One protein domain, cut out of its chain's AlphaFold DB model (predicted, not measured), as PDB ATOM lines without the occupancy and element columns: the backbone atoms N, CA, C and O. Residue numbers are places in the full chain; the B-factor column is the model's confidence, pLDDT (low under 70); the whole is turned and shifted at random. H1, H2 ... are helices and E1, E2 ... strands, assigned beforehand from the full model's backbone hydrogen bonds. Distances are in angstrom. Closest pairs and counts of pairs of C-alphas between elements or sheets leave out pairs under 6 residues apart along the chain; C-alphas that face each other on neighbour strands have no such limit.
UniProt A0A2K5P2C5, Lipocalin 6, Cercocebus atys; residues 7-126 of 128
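Overview. This is residues 7 to 126 of the 128 residues of the protein "Lipocalin 6" of Cercocebus atys (UniProt A0A2K5P2C5). Seven strands, E1 to E7, make one sheet curled like part of a barrel, open between its edge strands E1 and E7. Helix H1 packs on the outside of the curl over E6, and the closing stretch, residues 106 to 126, crosses the open side and ends near the start of E1. The printed part has 120 residues, with the named elements E1, E2, E3, E4, E5, E6, E7 and H1 in that order; the sheet has the same strand order, all antiparallel, and the class is mostly strand. It is compact, with a radius of gyration of the C-alphas of 14.8 A, and rounded, spanning 35 by 34 by 32 A.

Arrangement. Begin with the sheet, a meander, each strand the antiparallel neighbour of the one before: E1, residues 7 to 11, E2, residues 17 to 25, E3, residues 28 to 38, E4, residues 44 to 47, E5, residues 52 to 60, E6, residues 65 to 74, and E7, residues 77 to 86. It is strongly twisted, and the way across it turns by 120 degrees. Look at the hairpin E1 and E2, where N 8 and O 20 are 2.8 A apart, within hydrogen-bond range. E3 has staggered pairing: residues 28 to 36 pair with E2, where N 19 and O 34 are 2.8 A apart, and residues 37 to 38 pair with E4, where N 37 and O 46 are 2.7 A apart. Further on, find N 55 and O 45 of E5 and E4 at 2.7 A, N 58 and O 67 of E5 and E6 at 2.8 A, and N 72 and O 79 of E6 and E7 at 2.8 A. The edge strands E1 and E7 are apart. H1, residues 93 to 105, is on the sheet at a height of 9.2 A, in two layers, a helix on one face of a sheet. It lies over E6 and runs along the strands, at 26 degrees to E6 on the local plane; their closest C-alphas, of Ile 67 and Phe 99, are 6.5 A apart. In H1 every O i to N i+4 pair is within hydrogen-bond range.

Along the chain. Find C-alpha 7 at (2.933, -29.674, 0.231), where E1 begins; it is 13.4 A long. E2 measures 23.1 A, E3 31.8 A, E4 10.8 A, E5 20.6 A, E6 27.7 A and E7 29.4 A. H1 runs 18.1 A from C-alpha 93 at (-1.190, -10.922, 9.424) to C-alpha 105 at (16.379, -12.809, 13.456).

Size, cuts and confidence. The two C-alphas farthest apart, of Pro 13 and Gln 111, are 40.4 A from each other. The printed part has no cut and no long link. Mean pLDDT of the printed part is 93.8, and no printed residue is under 70.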
ATOM      1  N   VAL A   7       2.207 -28.647  -0.529       96.00
ATOM      2  CA  VAL A   7       2.933 -29.674   0.231       96.00
ATOM      3  C   VAL A   7       1.980 -30.367   1.202       96.00
ATOM      4  O   VAL A   7       1.274 -29.715   1.973       96.00
ATOM      5  N   VAL A   8       1.976 -31.697   1.178       96.50
ATOM      6  CA  VAL A   8       1.319 -32.554   2.168       96.50
ATOM      7  C   VAL A   8       2.406 -33.246   2.976       96.50
ATOM      8  O   VAL A   8       3.278 -33.907   2.416       96.50
ATOM      9  N   VAL A   9       2.348 -33.091   4.296       94.81
ATOM     10  CA  VAL A   9       3.321 -33.661   5.230       94.81
ATOM     11  C   VAL A   9       2.645 -34.751   6.049       94.81
ATOM     12  O   VAL A   9       1.583 -34.518   6.628       94.81
ATOM     13  N   THR A  10       3.265 -35.924   6.120       95.75
ATOM     14  CA  THR A  10       2.829 -37.035   6.969       95.75
ATOM     15  C   THR A  10       3.990 -37.578   7.797       95.75
ATOM     16  O   THR A  10       5.149 -37.497   7.394       95.75
ATOM     17  N   LEU A  11       3.676 -38.119   8.977       94.69
ATOM     18  CA  LEU A  11       4.640 -38.864   9.787       94.69
ATOM     19  C   LEU A  11       4.654 -40.328   9.348       94.69
ATOM     20  O   LEU A  11       3.594 -40.925   9.143       94.69
ATOM     21  N   THR A  12       5.845 -40.905   9.220       95.44
ATOM     22  CA  THR A  12       6.012 -42.355   9.044       95.44
ATOM     23  C   THR A  12       5.916 -43.079  10.398       95.44
ATOM     24  O   THR A  12       6.010 -42.425  11.444       95.44
ATOM     25  N   PRO A  13       5.757 -44.419  10.425       94.75
ATOM     26  CA  PRO A  13       5.805 -45.200  11.669       94.75
ATOM     27  C   PRO A  13       7.104 -45.016  12.472       94.75
ATOM     28  O   PRO A  13       7.097 -45.090  13.699       94.75
ATOM     29  N   GLU A  14       8.208 -44.718  11.791       93.38
ATOM     30  CA  GLU A  14       9.533 -44.469  12.367       93.38
ATOM     31  C   GLU A  14       9.703 -43.021  12.863       93.38
ATOM     32  O   GLU A  14      10.758 -42.659  13.381       93.38
ATOM     33  N   ASN A  15       8.654 -42.197  12.766       92.94
ATOM     34  CA  ASN A  15       8.652 -40.760  13.053       92.94
ATOM     35  C   ASN A  15       9.512 -39.915  12.102       92.94
ATOM     36  O   ASN A  15       9.951 -38.832  12.494       92.94
ATOM     37  N   ASN A  16       9.726 -40.366  10.864       95.31
ATOM     38  CA  ASN A  16      10.276 -39.530   9.794       95.31
ATOM     39  C   ASN A  16       9.179 -38.639   9.198       95.31
ATOM     40  O   ASN A  16       7.986 -38.884   9.399       95.31
ATOM     41  N   LEU A  17       9.569 -37.616   8.434       96.00
ATOM     42  CA  LEU A  17       8.625 -36.827   7.641       96.00
ATOM     43  C   LEU A  17       8.604 -37.320   6.206       96.00
ATOM     44  O   LEU A  17       9.625 -37.297   5.530       96.00
ATOM     45  N   ARG A  18       7.420 -37.656   5.703       97.44
ATOM     46  CA  ARG A  18       7.178 -37.848   4.277       97.44
ATOM     47  C   ARG A  18       6.476 -36.614   3.719       97.44
ATOM     48  O   ARG A  18       5.405 -36.232   4.184       97.44
ATOM     49  N   LEU A  19       7.094 -35.988   2.726       96.62
ATOM     50  CA  LEU A  19       6.624 -34.785   2.056       96.62
ATOM     51  C   LEU A  19       6.205 -35.155   0.634       96.62
ATOM     52  O   LEU A  19       7.028 -35.603  -0.163       96.62
ATOM     53  N   LEU A  20       4.928 -34.969   0.318       97.56
ATOM     54  CA  LEU A  20       4.426 -34.953  -1.053       97.56
ATOM     55  C   LEU A  20       4.316 -33.492  -1.483       97.56
ATOM     56  O   LEU A  20       3.518 -32.752  -0.915       97.56
ATOM     57  N   SER A  21       5.083 -33.096  -2.491       96.12
ATOM     58  CA  SER A  21       5.120 -31.721  -2.988       96.12
ATOM     59  C   SER A  21       4.618 -31.647  -4.424       96.12
ATOM     60  O   SER A  21       4.843 -32.564  -5.214       96.12
ATOM     61  N   SER A  22       3.963 -30.542  -4.781       96.69
ATOM     62  CA  SER A  22       3.635 -30.218  -6.167       96.69
ATOM     63  C   SER A  22       3.900 -28.756  -6.480       96.69
ATOM     64  O   SER A  22       3.445 -27.859  -5.772       96.69
ATOM     65  N   GLN A  23       4.641 -28.517  -7.556       93.56
ATOM     66  CA  GLN A  23       5.094 -27.192  -7.959       93.56
ATOM     67  C   GLN A  23       5.218 -27.083  -9.478       93.56
ATOM     68  O   GLN A  23       5.137 -28.076 -10.202       93.56
ATOM     69  N   HIS A  24       5.441 -25.868  -9.968       92.31
ATOM     70  CA  HIS A  24       5.728 -25.641 -11.380       92.31
ATOM     71  C   HIS A  24       7.094 -26.223 -11.770       92.31
ATOM     72  O   HIS A  24       8.109 -25.923 -11.144       92.31
ATOM     73  N   GLY A  25       7.112 -27.038 -12.822       88.00
ATOM     74  CA  GLY A  25       8.300 -27.564 -13.489       88.00
ATOM     75  C   GLY A  25       8.320 -27.206 -14.980       88.00
ATOM     76  O   GLY A  25       7.442 -26.505 -15.482       88.00
ATOM     77  N   LEU A  26       9.326 -27.705 -15.706       85.50
ATOM     78  CA  LEU A  26       9.558 -27.357 -17.118       85.50
ATOM     79  C   LEU A  26       8.413 -27.770 -18.061       85.50
ATOM     80  O   LEU A  26       8.190 -27.109 -19.069       85.50
ATOM     81  N   GLN A  27       7.695 -28.849 -17.739       89.06
ATOM     82  CA  GLN A  27       6.615 -29.414 -18.562       89.06
ATOM     83  C   GLN A  27       5.223 -29.247 -17.924       89.06
ATOM     84  O   GLN A  27       4.295 -29.983 -18.245       89.06
ATOM     85  N   GLY A  28       5.071 -28.295 -16.997       91.38
ATOM     86  CA  GLY A  28       3.850 -28.108 -16.208       91.38
ATOM     87  C   GLY A  28       4.044 -28.528 -14.754       91.38
ATOM     88  O   GLY A  28       5.134 -28.385 -14.205       91.38
ATOM     89  N   CYS A  29       2.991 -29.015 -14.100       95.19
ATOM     90  CA  CYS A  29       3.068 -29.369 -12.683       95.19
ATOM     91  C   CYS A  29       3.911 -30.626 -12.463       95.19
ATOM     92  O   CYS A  29       3.589 -31.695 -12.974       95.19
ATOM     93  N   SER A  30       4.965 -30.487 -11.663       94.81
ATOM     94  CA  SER A  30       5.806 -31.585 -11.201       94.81
ATOM     95  C   SER A  30       5.401 -31.981  -9.786       94.81
ATOM     96  O   SER A  30       5.102 -31.116  -8.957       94.81
ATOM     97  N   GLN A  31       5.368 -33.283  -9.519       95.88
ATOM     98  CA  GLN A  31       5.089 -33.857  -8.206       95.88
ATOM     99  C   GLN A  31       6.295 -34.671  -7.752       95.88
ATOM    100  O   GLN A  31       6.902 -35.388  -8.546       95.88
ATOM    101  N   SER A  32       6.629 -34.584  -6.471       94.88
ATOM    102  CA  SER A  32       7.731 -35.340  -5.883       94.88
ATOM    103  C   SER A  32       7.361 -35.839  -4.498       94.88
ATOM    104  O   SER A  32       6.621 -35.184  -3.766       94.88
ATOM    105  N   VAL A  33       7.909 -36.995  -4.134       96.94
ATOM    106  CA  VAL A  33       7.836 -37.527  -2.775       96.94
ATOM    107  C   VAL A  33       9.243 -37.557  -2.209       96.94
ATOM    108  O   VAL A  33      10.151 -38.104  -2.829       96.94
ATOM    109  N   THR A  34       9.398 -36.987  -1.025       96.00
ATOM    110  CA  THR A  34      10.660 -36.926  -0.297       96.00
ATOM    111  C   THR A  34      10.436 -37.422   1.120       96.00
ATOM    112  O   THR A  34       9.411 -37.123   1.725       96.00
ATOM    113  N   GLU A  35      11.397 -38.160   1.660       97.44
ATOM    114  CA  GLU A  35      11.421 -38.518   3.073       97.44
ATOM    115  C   GLU A  35      12.579 -37.801   3.765       97.44
ATOM    116  O   GLU A  35      13.680 -37.751   3.219       97.44
ATOM    117  N   LEU A  36      12.330 -37.226   4.938       97.31
ATOM    118  CA  LEU A  36      13.342 -36.638   5.806       97.31
ATOM    119  C   LEU A  36      13.426 -37.454   7.089       97.31
ATOM    120  O   LEU A  36      12.431 -37.641   7.795       97.31
ATOM    121  N   LEU A  37      14.631 -37.917   7.383       96.44
ATOM    122  CA  LEU A  37      14.956 -38.745   8.528       96.44
ATOM    123  C   LEU A  37      15.014 -37.894   9.787       96.44
ATOM    124  O   LEU A  37      15.570 -36.796   9.786       96.44
ATOM    125  N   LYS A  38      14.462 -38.402  10.884       95.00
ATOM    126  CA  LYS A  38      14.589 -37.742  12.182       95.00
ATOM    127  C   LYS A  38      16.010 -37.924  12.723       95.00
ATOM    128  O   LYS A  38      16.458 -39.049  12.920       95.00
ATOM    129  N   ARG A  39      16.709 -36.821  13.011       88.31
ATOM    130  CA  ARG A  39      18.130 -36.851  13.401       88.31
ATOM    131  C   ARG A  39      18.369 -37.325  14.838       88.31
ATOM    132  O   ARG A  39      19.322 -38.046  15.112       88.31
ATOM    133  N   ASN A  40      17.566 -36.855  15.793       82.00
ATOM    134  CA  ASN A  40      17.765 -37.115  17.224       82.00
ATOM    135  C   ASN A  40      16.435 -37.067  18.002       82.00
ATOM    136  O   ASN A  40      15.361 -37.118  17.409       82.00
ATOM    137  N   SER A  41      16.482 -36.990  19.339       72.81
ATOM    138  CA  SER A  41      15.275 -36.879  20.178       72.81
ATOM    139  C   SER A  41      14.468 -35.595  19.930       72.81
ATOM    140  O   SER A  41      13.283 -35.551  20.262       72.81
ATOM    141  N   GLY A  42      15.075 -34.571  19.322       79.38
ATOM    142  CA  GLY A  42      14.405 -33.350  18.890       79.38
ATOM    143  C   GLY A  42      13.596 -33.519  17.601       79.38
ATOM    144  O   GLY A  42      13.703 -34.510  16.880       79.38
ATOM    145  N   TRP A  43      12.778 -32.515  17.286       87.00
ATOM    146  CA  TRP A  43      12.012 -32.432  16.035       87.00
ATOM    147  C   TRP A  43      12.844 -31.779  14.924       87.00
ATOM    148  O   TRP A  43      12.490 -30.721  14.406       87.00
ATOM    149  N   VAL A  44      13.991 -32.394  14.625       94.50
ATOM    150  CA  VAL A  44      14.930 -31.970  13.582       94.50
ATOM    151  C   VAL A  44      15.052 -33.086  12.555       94.50
ATOM    152  O   VAL A  44      15.289 -34.239  12.926       94.50
ATOM    153  N   PHE A  45      14.889 -32.734  11.284       96.69
ATOM    154  CA  PHE A  45      14.855 -33.689  10.182       96.69
ATOM    155  C   PHE A  45      15.935 -33.392   9.146       96.69
ATOM    156  O   PHE A  45      16.302 -32.237   8.963       96.69
ATOM    157  N   GLU A  46      16.428 -34.414   8.461       96.00
ATOM    158  CA  GLU A  46      17.487 -34.288   7.457       96.00
ATOM    159  C   GLU A  46      17.305 -35.304   6.327       96.00
ATOM    160  O   GLU A  46      16.698 -36.359   6.493       96.00
ATOM    161  N   ASN A  47      17.846 -34.993   5.159       95.75
ATOM    162  CA  ASN A  47      18.123 -35.973   4.121       95.75
ATOM    163  C   ASN A  47      19.327 -35.480   3.302       95.75
ATOM    164  O   ASN A  47      19.153 -34.808   2.277       95.75
ATOM    165  N   PRO A  48      20.555 -35.803   3.747       92.50
ATOM    166  CA  PRO A  48      21.770 -35.359   3.071       92.50
ATOM    167  C   PRO A  48      21.867 -35.841   1.617       92.50
ATOM    168  O   PRO A  48      22.437 -35.150   0.782       92.50
ATOM    169  N   SER A  49      21.246 -36.973   1.265       92.62
ATOM    170  CA  SER A  49      21.257 -37.503  -0.109       92.62
ATOM    171  C   SER A  49      20.554 -36.601  -1.130       92.62
ATOM    172  O   SER A  49      20.754 -36.775  -2.329       92.62
ATOM    173  N   ILE A  50      19.739 -35.648  -0.671       92.44
ATOM    174  CA  ILE A  50      19.101 -34.619  -1.505       92.44
ATOM    175  C   ILE A  50      19.516 -33.197  -1.096       92.44
ATOM    176  O   ILE A  50      18.835 -32.233  -1.442       92.44
ATOM    177  N   GLY A  51      20.601 -33.067  -0.327       94.06
ATOM    178  CA  GLY A  51      21.133 -31.780   0.119       94.06
ATOM    179  C   GLY A  51      20.324 -31.100   1.224       94.06
ATOM    180  O   GLY A  51      20.476 -29.900   1.414       94.06
ATOM    181  N   VAL A  52      19.458 -31.812   1.956       95.50
ATOM    182  CA  VAL A  52      18.768 -31.259   3.137       95.50
ATOM    183  C   VAL A  52      19.569 -31.614   4.382       95.50
ATOM    184  O   VAL A  52      19.491 -32.740   4.871       95.50
ATOM    185  N   LEU A  53      20.327 -30.654   4.909       94.94
ATOM    186  CA  LEU A  53      21.134 -30.850   6.118       94.94
ATOM    187  C   LEU A  53      20.297 -30.723   7.389       94.94
ATOM    188  O   LEU A  53      20.564 -31.384   8.388       94.94
ATOM    189  N   GLU A  54      19.288 -29.854   7.361       95.38
ATOM    190  CA  GLU A  54      18.452 -29.606   8.523       95.38
ATOM    191  C   GLU A  54      17.100 -29.020   8.127       95.38
ATOM    192  O   GLU A  54      17.039 -28.062   7.368       95.38
ATOM    193  N   LEU A  55      16.019 -29.535   8.706       96.69
ATOM    194  CA  LEU A  55      14.689 -28.947   8.664       96.69
ATOM    195  C   LEU A  55      14.127 -28.834  10.081       96.69
ATOM    196  O   LEU A  55      14.129 -29.803  10.848       96.69
ATOM    197  N   ARG A  56      13.612 -27.646  10.416       94.69
ATOM    198  CA  ARG A  56      12.977 -27.341  11.706       94.69
ATOM    199  C   ARG A  56      11.710 -26.515  11.525       94.69
ATOM    200  O   ARG A  56      11.638 -25.625  10.682       94.69
ATOM    201  N   VAL A  57      10.732 -26.750  12.395       94.69
ATOM    202  CA  VAL A  57       9.555 -25.882  12.519       94.69
ATOM    203  C   VAL A  57       9.904 -24.720  13.447       94.69
ATOM    204  O   VAL A  57      10.166 -24.933  14.628       94.69
ATOM    205  N   LEU A  58       9.905 -23.493  12.926       95.94
ATOM    206  CA  LEU A  58      10.161 -22.288  13.722       95.94
ATOM    207  C   LEU A  58       8.909 -21.817  14.469       95.94
ATOM    208  O   LEU A  58       8.986 -21.381  15.615       95.94
ATOM    209  N   ALA A  59       7.751 -21.878  13.808       96.38
ATOM    210  CA  ALA A  59       6.462 -21.537  14.398       96.38
ATOM    211  C   ALA A  59       5.322 -22.179  13.608       96.38
ATOM    212  O   ALA A  59       5.346 -22.219  12.381       96.38
ATOM    213  N   THR A  60       4.297 -22.654  14.302       95.62
ATOM    214  CA  THR A  60       3.047 -23.116  13.697       95.62
ATOM    215  C   THR A  60       1.966 -23.149  14.767       95.62
ATOM    216  O   THR A  60       2.257 -23.382  15.939       95.62
ATOM    217  N   ASN A  61       0.717 -22.949  14.361       94.88
ATOM    218  CA  ASN A  61      -0.447 -23.228  15.198       94.88
ATOM    219  C   ASN A  61      -1.177 -24.515  14.762       94.88
ATOM    220  O   ASN A  61      -2.299 -24.757  15.198       94.88
ATOM    221  N   PHE A  62      -0.568 -25.303  13.863       90.75
ATOM    222  CA  PHE A  62      -1.086 -26.529  13.231       90.75
ATOM    223  C   PHE A  62      -2.402 -26.388  12.449       90.75
ATOM    224  O   PHE A  62      -2.810 -27.326  11.762       90.75
ATOM    225  N   ARG A  63      -3.038 -25.215  12.499       93.75
ATOM    226  CA  ARG A  63      -4.352 -24.947  11.923       93.75
ATOM    227  C   ARG A  63      -4.281 -24.082  10.676       93.75
ATOM    228  O   ARG A  63      -4.930 -24.419   9.699       93.75
ATOM    229  N   ASP A  64      -3.494 -23.010  10.696       95.62
ATOM    230  CA  ASP A  64      -3.580 -21.944   9.691       95.62
ATOM    231  C   ASP A  64      -2.258 -21.712   8.953       95.62
ATOM    232  O   ASP A  64      -2.264 -21.378   7.765       95.62
ATOM    233  N   TYR A  65      -1.122 -21.895   9.637       97.06
ATOM    234  CA  TYR A  65       0.196 -21.630   9.061       97.06
ATOM    235  C   TYR A  65       1.306 -22.506   9.641       97.06
ATOM    236  O   TYR A  65       1.194 -23.051  10.742       97.06
ATOM    237  N   ALA A  66       2.420 -22.576   8.918       97.25
ATOM    238  CA  ALA A  66       3.690 -23.079   9.421       97.25
ATOM    239  C   ALA A  66       4.849 -22.260   8.844       97.25
ATOM    240  O   ALA A  66       4.836 -21.911   7.667       97.25
ATOM    241  N   ILE A  67       5.844 -21.960   9.674       97.94
ATOM    242  CA  ILE A  67       7.095 -21.317   9.281       97.94
ATOM    243  C   ILE A  67       8.205 -22.339   9.466       97.94
ATOM    244  O   ILE A  67       8.445 -22.809  10.582       97.94
ATOM    245  N   ILE A  68       8.860 -22.680   8.365       97.12
ATOM    246  CA  ILE A  68       9.854 -23.746   8.294       97.12
ATOM    247  C   ILE A  68      11.215 -23.125   8.014       97.12
ATOM    248  O   ILE A  68      11.338 -22.272   7.138       97.12
ATOM    249  N   PHE A  69      12.220 -23.547   8.772       97.56
ATOM    250  CA  PHE A  69      13.623 -23.307   8.467       97.56
ATOM    251  C   PHE A  69      14.199 -24.552   7.813       97.56
ATOM    252  O   PHE A  69      14.027 -25.647   8.355       97.56
ATOM    253  N   THR A  70      14.928 -24.362   6.719       96.88
ATOM    254  CA  THR A  70      15.670 -25.442   6.071       96.88
ATOM    255  C   THR A  70      17.089 -24.985   5.765       96.88
ATOM    256  O   THR A  70      17.278 -23.987   5.064       96.88
ATOM    257  N   GLN A  71      18.076 -25.725   6.264       96.62
ATOM    258  CA  GLN A  71      19.460 -25.644   5.817       96.62
ATOM    259  C   GLN A  71      19.669 -26.640   4.680       96.62
ATOM    260  O   GLN A  71      19.414 -27.841   4.820       96.62
ATOM    261  N   LEU A  72      20.127 -26.112   3.556       95.69
ATOM    262  CA  LEU A  72      20.397 -26.838   2.331       95.69
ATOM    263  C   LEU A  72      21.893 -26.795   2.024       95.69
ATOM    264  O   LEU A  72      22.594 -25.877   2.445       95.69
ATOM    265  N   GLU A  73      22.354 -27.767   1.256       93.94
ATOM    266  CA  GLU A  73      23.709 -27.844   0.724       93.94
ATOM    267  C   GLU A  73      23.642 -27.912  -0.802       93.94
ATOM    268  O   GLU A  73      22.910 -28.725  -1.373       93.94
ATOM    269  N   PHE A  74      24.381 -27.027  -1.474       84.56
ATOM    270  CA  PHE A  74      24.559 -27.066  -2.922       84.56
ATOM    271  C   PHE A  74      26.051 -26.993  -3.243       84.56
ATOM    272  O   PHE A  74      26.682 -25.952  -3.068       84.56
ATOM    273  N   GLY A  75      26.622 -28.111  -3.699       84.06
ATOM    274  CA  GLY A  75      28.078 -28.263  -3.737       84.06
ATOM    275  C   GLY A  75      28.635 -28.320  -2.314       84.06
ATOM    276  O   GLY A  75      28.083 -29.036  -1.489       84.06
ATOM    277  N   ASP A  76      29.673 -27.536  -2.027       82.69
ATOM    278  CA  ASP A  76      30.282 -27.441  -0.689       82.69
ATOM    279  C   ASP A  76      29.785 -26.216   0.111       82.69
ATOM    280  O   ASP A  76      30.362 -25.850   1.138       82.69
ATOM    281  N   GLU A  77      28.736 -25.535  -0.368       89.62
ATOM    282  CA  GLU A  77      28.222 -24.310   0.245       89.62
ATOM    283  C   GLU A  77      26.856 -24.538   0.914       89.62
ATOM    284  O   GLU A  77      25.856 -24.802   0.229       89.62
ATOM    285  N   PRO A  78      26.768 -24.399   2.252       91.38
ATOM    286  CA  PRO A  78      25.494 -24.433   2.944       91.38
ATOM    287  C   PRO A  78      24.767 -23.094   2.796       91.38
ATOM    288  O   PRO A  78      25.342 -22.020   2.984       91.38
ATOM    289  N   PHE A  79      23.462 -23.148   2.549       92.56
ATOM    290  CA  PHE A  79      22.600 -21.973   2.550       92.56
ATOM    291  C   PHE A  79      21.284 -22.259   3.264       92.56
ATOM    292  O   PHE A  79      20.821 -23.391   3.366       92.56
ATOM    293  N   ASN A  80      20.669 -21.199   3.776       95.06
ATOM    294  CA  ASN A  80      19.473 -21.302   4.596       95.06
ATOM    295  C   ASN A  80      18.261 -20.762   3.847       95.06
ATOM    296  O   ASN A  80      18.352 -19.795   3.088       95.06
ATOM    297  N   THR A  81      17.102 -21.331   4.142       96.00
ATOM    298  CA  THR A  81      15.807 -20.836   3.682       96.00
ATOM    299  C   THR A  81      14.836 -20.754   4.850       96.00
ATOM    300  O   THR A  81      14.933 -21.508   5.821       96.00
ATOM    301  N   VAL A  82      13.905 -19.807   4.755       97.62
ATOM    302  CA  VAL A  82      12.743 -19.722   5.635       97.62
ATOM    303  C   VAL A  82      11.516 -19.634   4.745       97.62
ATOM    304  O   VAL A  82      11.441 -18.766   3.874       97.62
ATOM    305  N   GLU A  83      10.558 -20.522   4.963       97.00
ATOM    306  CA  GLU A  83       9.346 -20.628   4.156       97.00
ATOM    307  C   GLU A  83       8.110 -20.476   5.037       97.00
ATOM    308  O   GLU A  83       8.044 -21.034   6.133       97.00
ATOM    309  N   LEU A  84       7.120 -19.727   4.549       97.62
ATOM    310  CA  LEU A  84       5.815 -19.581   5.182       97.62
ATOM    311  C   LEU A  84       4.767 -20.340   4.367       97.62
ATOM    312  O   LEU A  84       4.452 -19.967   3.239       97.62
ATOM    313  N   TYR A  85       4.191 -21.365   4.982       96.19
ATOM    314  CA  TYR A  85       3.055 -22.117   4.467       96.19
ATOM    315  C   TYR A  85       1.761 -21.609   5.099       96.19
ATOM    316  O   TYR A  85       1.720 -21.312   6.295       96.19
ATOM    317  N   SER A  86       0.689 -21.557   4.309       95.44
ATOM    318  CA  SER A  86      -0.660 -21.226   4.770       95.44
ATOM    319  C   SER A  86      -1.661 -22.278   4.296       95.44
ATOM    320  O   SER A  86      -1.493 -22.860   3.227       95.44
ATOM    321  N   ARG A  87      -2.702 -22.533   5.098       94.00
ATOM    322  CA  ARG A  87      -3.847 -23.369   4.696       94.00
ATOM    323  C   ARG A  87      -4.830 -22.649   3.769       94.00
ATOM    324  O   ARG A  87      -5.694 -23.297   3.194       94.00
ATOM    325  N   THR A  88      -4.708 -21.331   3.640       92.31
ATOM    326  CA  THR A  88      -5.532 -20.469   2.786       92.31
ATOM    327  C   THR A  88      -4.674 -19.820   1.701       92.31
ATOM    328  O   THR A  88      -3.449 -19.804   1.792       92.31
ATOM    329  N   GLU A  89      -5.308 -19.234   0.680       89.00
ATOM    330  CA  GLU A  89      -4.612 -18.555  -0.430       89.00
ATOM    331  C   GLU A  89      -3.640 -17.454   0.044       89.00
ATOM    332  O   GLU A  89      -2.616 -17.192  -0.586       89.00
ATOM    333  N   ALA A  90      -3.946 -16.800   1.167       90.88
ATOM    334  CA  ALA A  90      -3.074 -15.823   1.802       90.88
ATOM    335  C   ALA A  90      -2.843 -16.174   3.274       90.88
ATOM    336  O   ALA A  90      -3.769 -16.590   3.972       90.88
ATOM    337  N   ALA A  91      -1.615 -15.955   3.746       93.56
ATOM    338  CA  ALA A  91      -1.279 -16.077   5.156       93.56
ATOM    339  C   ALA A  91      -1.905 -14.939   5.980       93.56
ATOM    340  O   ALA A  91      -2.071 -13.815   5.497       93.56
ATOM    341  N   SER A  92      -2.226 -15.221   7.244       95.44
ATOM    342  CA  SER A  92      -2.734 -14.216   8.181       95.44
ATOM    343  C   SER A  92      -1.672 -13.153   8.500       95.44
ATOM    344  O   SER A  92      -0.469 -13.384   8.364       95.44
ATOM    345  N   GLN A  93      -2.108 -11.985   8.985       96.00
ATOM    346  CA  GLN A  93      -1.190 -10.922   9.424       96.00
ATOM    347  C   GLN A  93      -0.263 -11.384  10.556       96.00
ATOM    348  O   GLN A  93       0.911 -11.022  10.583       96.00
ATOM    349  N   GLU A  94      -0.768 -12.232  11.455       96.06
ATOM    350  CA  GLU A  94       0.032 -12.856  12.510       96.06
ATOM    351  C   GLU A  94       1.159 -13.715  11.922       96.06
ATOM    352  O   GLU A  94       2.327 -13.526  12.265       96.06
ATOM    353  N   ALA A  95       0.825 -14.617  10.994       97.38
ATOM    354  CA  ALA A  95       1.790 -15.506  10.358       97.38
ATOM    355  C   ALA A  95       2.852 -14.723   9.570       97.38
ATOM    356  O   ALA A  95       4.042 -15.018   9.669       97.38
ATOM    357  N   MET A  96       2.438 -13.674   8.853       96.44
ATOM    358  CA  MET A  96       3.350 -12.762   8.157       96.44
ATOM    359  C   MET A  96       4.285 -12.033   9.130       96.44
ATOM    360  O   MET A  96       5.490 -11.970   8.891       96.44
ATOM    361  N   GLY A  97       3.762 -11.527  10.252       96.38
ATOM    362  CA  GLY A  97       4.565 -10.861  11.279       96.38
ATOM    363  C   GLY A  97       5.607 -11.791  11.908       96.38
ATOM    364  O   GLY A  97       6.767 -11.405  12.075       96.38
ATOM    365  N   LEU A  98       5.224 -13.036  12.205       97.62
ATOM    366  CA  LEU A  98       6.142 -14.059  12.708       97.62
ATOM    367  C   LEU A  98       7.194 -14.447  11.669       97.62
ATOM    368  O   LEU A  98       8.367 -14.559  12.021       97.62
ATOM    369  N   PHE A  99       6.805 -14.598  10.403       97.38
ATOM    370  CA  PHE A  99       7.728 -14.892   9.310       97.38
ATOM    371  C   PHE A  99       8.775 -13.787   9.166       97.38
ATOM    372  O   PHE A  99       9.969 -14.070   9.197       97.38
ATOM    373  N   THR A 100       8.361 -12.516   9.132       96.19
ATOM    374  CA  THR A 100       9.295 -11.383   9.087       96.19
ATOM    375  C   THR A 100      10.201 -11.330  10.321       96.19
ATOM    376  O   THR A 100      11.401 -11.079  10.189       96.19
ATOM    377  N   LYS A 101       9.664 -11.593  11.521       96.62
ATOM    378  CA  LYS A 101      10.455 -11.631  12.761       96.62
ATOM    379  C   LYS A 101      11.535 -12.715  12.708       96.62
ATOM    380  O   LYS A 101      12.686 -12.421  13.028       96.62
ATOM    381  N   TRP A 102      11.172 -13.932  12.304       97.38
ATOM    382  CA  TRP A 102      12.100 -15.055  12.176       97.38
ATOM    383  C   TRP A 102      13.153 -14.806  11.100       97.38
ATOM    384  O   TRP A 102      14.341 -14.904  11.397       97.38
ATOM    385  N   SER A 103      12.739 -14.402   9.897       96.62
ATOM    386  CA  SER A 103      13.651 -14.097   8.790       96.62
ATOM    387  C   SER A 103      14.682 -13.038   9.188       96.62
ATOM    388  O   SER A 103      15.880 -13.247   9.007       96.62
ATOM    389  N   ARG A 104      14.256 -11.943   9.835       95.94
ATOM    390  CA  ARG A 104      15.185 -10.914  10.327       95.94
ATOM    391  C   ARG A 104      16.115 -11.442  11.420       95.94
ATOM    392  O   ARG A 104      17.299 -11.125  11.413       95.94
ATOM    393  N   GLY A 105      15.590 -12.222  12.367       96.31
ATOM    394  CA  GLY A 105      16.379 -12.809  13.456       96.31
ATOM    395  C   GLY A 105      17.455 -13.783  12.971       96.31
ATOM    396  O   GLY A 105      18.502 -13.891  13.598       96.31
ATOM    397  N   LEU A 106      17.218 -14.438  11.833       95.62
ATOM    398  CA  LEU A 106      18.157 -15.337  11.161       95.62
ATOM    399  C   LEU A 106      19.106 -14.615  10.186       95.62
ATOM    400  O   LEU A 106      19.911 -15.267   9.527       95.62
ATOM    401  N   GLY A 107      19.033 -13.282  10.092       95.75
ATOM    402  CA  GLY A 107      19.950 -12.467   9.291       95.75
ATOM    403  C   GLY A 107      19.548 -12.265   7.827       95.75
ATOM    404  O   GLY A 107      20.325 -11.681   7.075       95.75
ATOM    405  N   PHE A 108      18.350 -12.690   7.409       95.62
ATOM    406  CA  PHE A 108      17.865 -12.412   6.055       95.62
ATOM    407  C   PHE A 108      17.520 -10.929   5.889       95.62
ATOM    408  O   PHE A 108      16.832 -10.321   6.716       95.62
ATOM    409  N   LEU A 109      17.966 -10.356   4.774       93.88
ATOM    410  CA  LEU A 109      17.637  -9.000   4.357       93.88
ATOM    411  C   LEU A 109      16.246  -8.970   3.713       93.88
ATOM    412  O   LEU A 109      15.831  -9.920   3.051       93.88
ATOM    413  N   SER A 110      15.545  -7.841   3.824       88.19
ATOM    414  CA  SER A 110      14.209  -7.663   3.231       88.19
ATOM    415  C   SER A 110      14.184  -7.939   1.724       88.19
ATOM    416  O   SER A 110      13.238  -8.531   1.221       88.19
ATOM    417  N   GLN A 111      15.253  -7.577   1.011       91.31
ATOM    418  CA  GLN A 111      15.416  -7.821  -0.427       91.31
ATOM    419  C   GLN A 111      15.563  -9.304  -0.810       91.31
ATOM    420  O   GLN A 111      15.387  -9.651  -1.973       91.31
ATOM    421  N   GLN A 112      15.889 -10.180   0.147       91.69
ATOM    422  CA  GLN A 112      15.958 -11.630  -0.068       91.69
ATOM    423  C   GLN A 112      14.592 -12.303   0.127       91.69
ATOM    424  O   GLN A 112      14.421 -13.468  -0.228       91.69
ATOM    425  N   GLN A 113      13.612 -11.583   0.679       91.50
ATOM    426  CA  GLN A 113      12.253 -12.074   0.819       91.50
ATOM    427  C   GLN A 113      11.515 -11.953  -0.518       91.50
ATOM    428  O   GLN A 113      11.475 -10.890  -1.134       91.50
ATOM    429  N   ALA A 114      10.875 -13.040  -0.941       92.25
ATOM    430  CA  ALA A 114      10.039 -13.066  -2.133       92.25
ATOM    431  C   ALA A 114       8.609 -13.465  -1.768       92.25
ATOM    432  O   ALA A 114       8.391 -14.395  -0.993       92.25
ATOM    433  N   GLN A 115       7.632 -12.780  -2.359       91.25
ATOM    434  CA  GLN A 115       6.240 -13.209  -2.322       91.25
ATOM    435  C   GLN A 115       5.964 -14.118  -3.521       91.25
ATOM    436  O   GLN A 115       6.265 -13.763  -4.663       91.25
ATOM    437  N   LEU A 116       5.408 -15.297  -3.255       92.69
ATOM    438  CA  LEU A 116       5.039 -16.245  -4.300       92.69
ATOM    439  C   LEU A 116       3.782 -15.769  -5.031       92.69
ATOM    440  O   LEU A 116       2.890 -15.161  -4.433       92.69
ATOM    441  N   GLN A 117       3.700 -16.057  -6.329       91.12
ATOM    442  CA  GLN A 117       2.485 -15.785  -7.090       91.12
ATOM    443  C   GLN A 117       1.368 -16.727  -6.649       91.12
ATOM    444  O   GLN A 117       1.587 -17.932  -6.516       91.12
ATOM    445  N   LYS A 118       0.164 -16.173  -6.488       89.12
ATOM    446  CA  LYS A 118      -1.063 -16.868  -6.064       89.12
ATOM    447  C   LYS A 118      -1.655 -17.771  -7.157       89.12
ATOM    448  O   LYS A 118      -2.866 -17.862  -7.315       89.12
ATOM    449  N   ASP A 119      -0.797 -18.408  -7.939       91.19
ATOM    450  CA  ASP A 119      -1.197 -19.453  -8.866       91.19
ATOM    451  C   ASP A 119      -1.177 -20.797  -8.130       91.19
ATOM    452  O   ASP A 119      -0.117 -21.366  -7.857       91.19
ATOM    453  N   LEU A 120      -2.371 -21.285  -7.794       91.75
ATOM    454  CA  LEU A 120      -2.581 -22.541  -7.075       91.75
ATOM    455  C   LEU A 120      -2.747 -23.748  -8.011       91.75
ATOM    456  O   LEU A 120      -2.997 -24.852  -7.533       91.75
ATOM    457  N   THR A 121      -2.586 -23.579  -9.331       93.69
ATOM    458  CA  THR A 121      -2.847 -24.630 -10.335       93.69
ATOM    459  C   THR A 121      -2.112 -25.933 -10.028       93.69
ATOM    460  O   THR A 121      -2.701 -27.013 -10.100       93.69
ATOM    461  N   CYS A 122      -0.833 -25.850  -9.652       94.81
ATOM    462  CA  CYS A 122      -0.059 -27.032  -9.277       94.81
ATOM    463  C   CYS A 122      -0.285 -27.465  -7.830       94.81
ATOM    464  O   CYS A 122      -0.280 -28.660  -7.555       94.81
ATOM    465  N   ALA A 123      -0.561 -26.537  -6.913       94.38
ATOM    466  CA  ALA A 123      -0.883 -26.887  -5.534       94.38
ATOM    467  C   ALA A 123      -2.141 -27.782  -5.459       94.38
ATOM    468  O   ALA A 123      -2.117 -28.825  -4.804       94.38
ATOM    469  N   HIS A 124      -3.184 -27.466  -6.234       94.88
ATOM    470  CA  HIS A 124      -4.422 -28.256  -6.332       94.88
ATOM    471  C   HIS A 124      -4.257 -29.626  -7.015       94.88
ATOM    472  O   HIS A 124      -5.216 -30.383  -7.132       94.88
ATOM    473  N   LYS A 125      -3.053 -30.000  -7.473       95.44
ATOM    474  CA  LYS A 125      -2.791 -31.384  -7.905       95.44
ATOM    475  C   LYS A 125      -2.718 -32.360  -6.735       95.44
ATOM    476  O   LYS A 125      -2.854 -33.560  -6.957       95.44
ATOM    477  N   ILE A 126      -2.445 -31.865  -5.528       95.44
ATOM    478  CA  ILE A 126      -2.299 -32.690  -4.318       95.44
ATOM    479  C   ILE A 126      -3.099 -32.167  -3.124       95.44
ATOM    480  O   ILE A 126      -3.256 -32.886  -2.139       95.44
TER     481      ILE A 126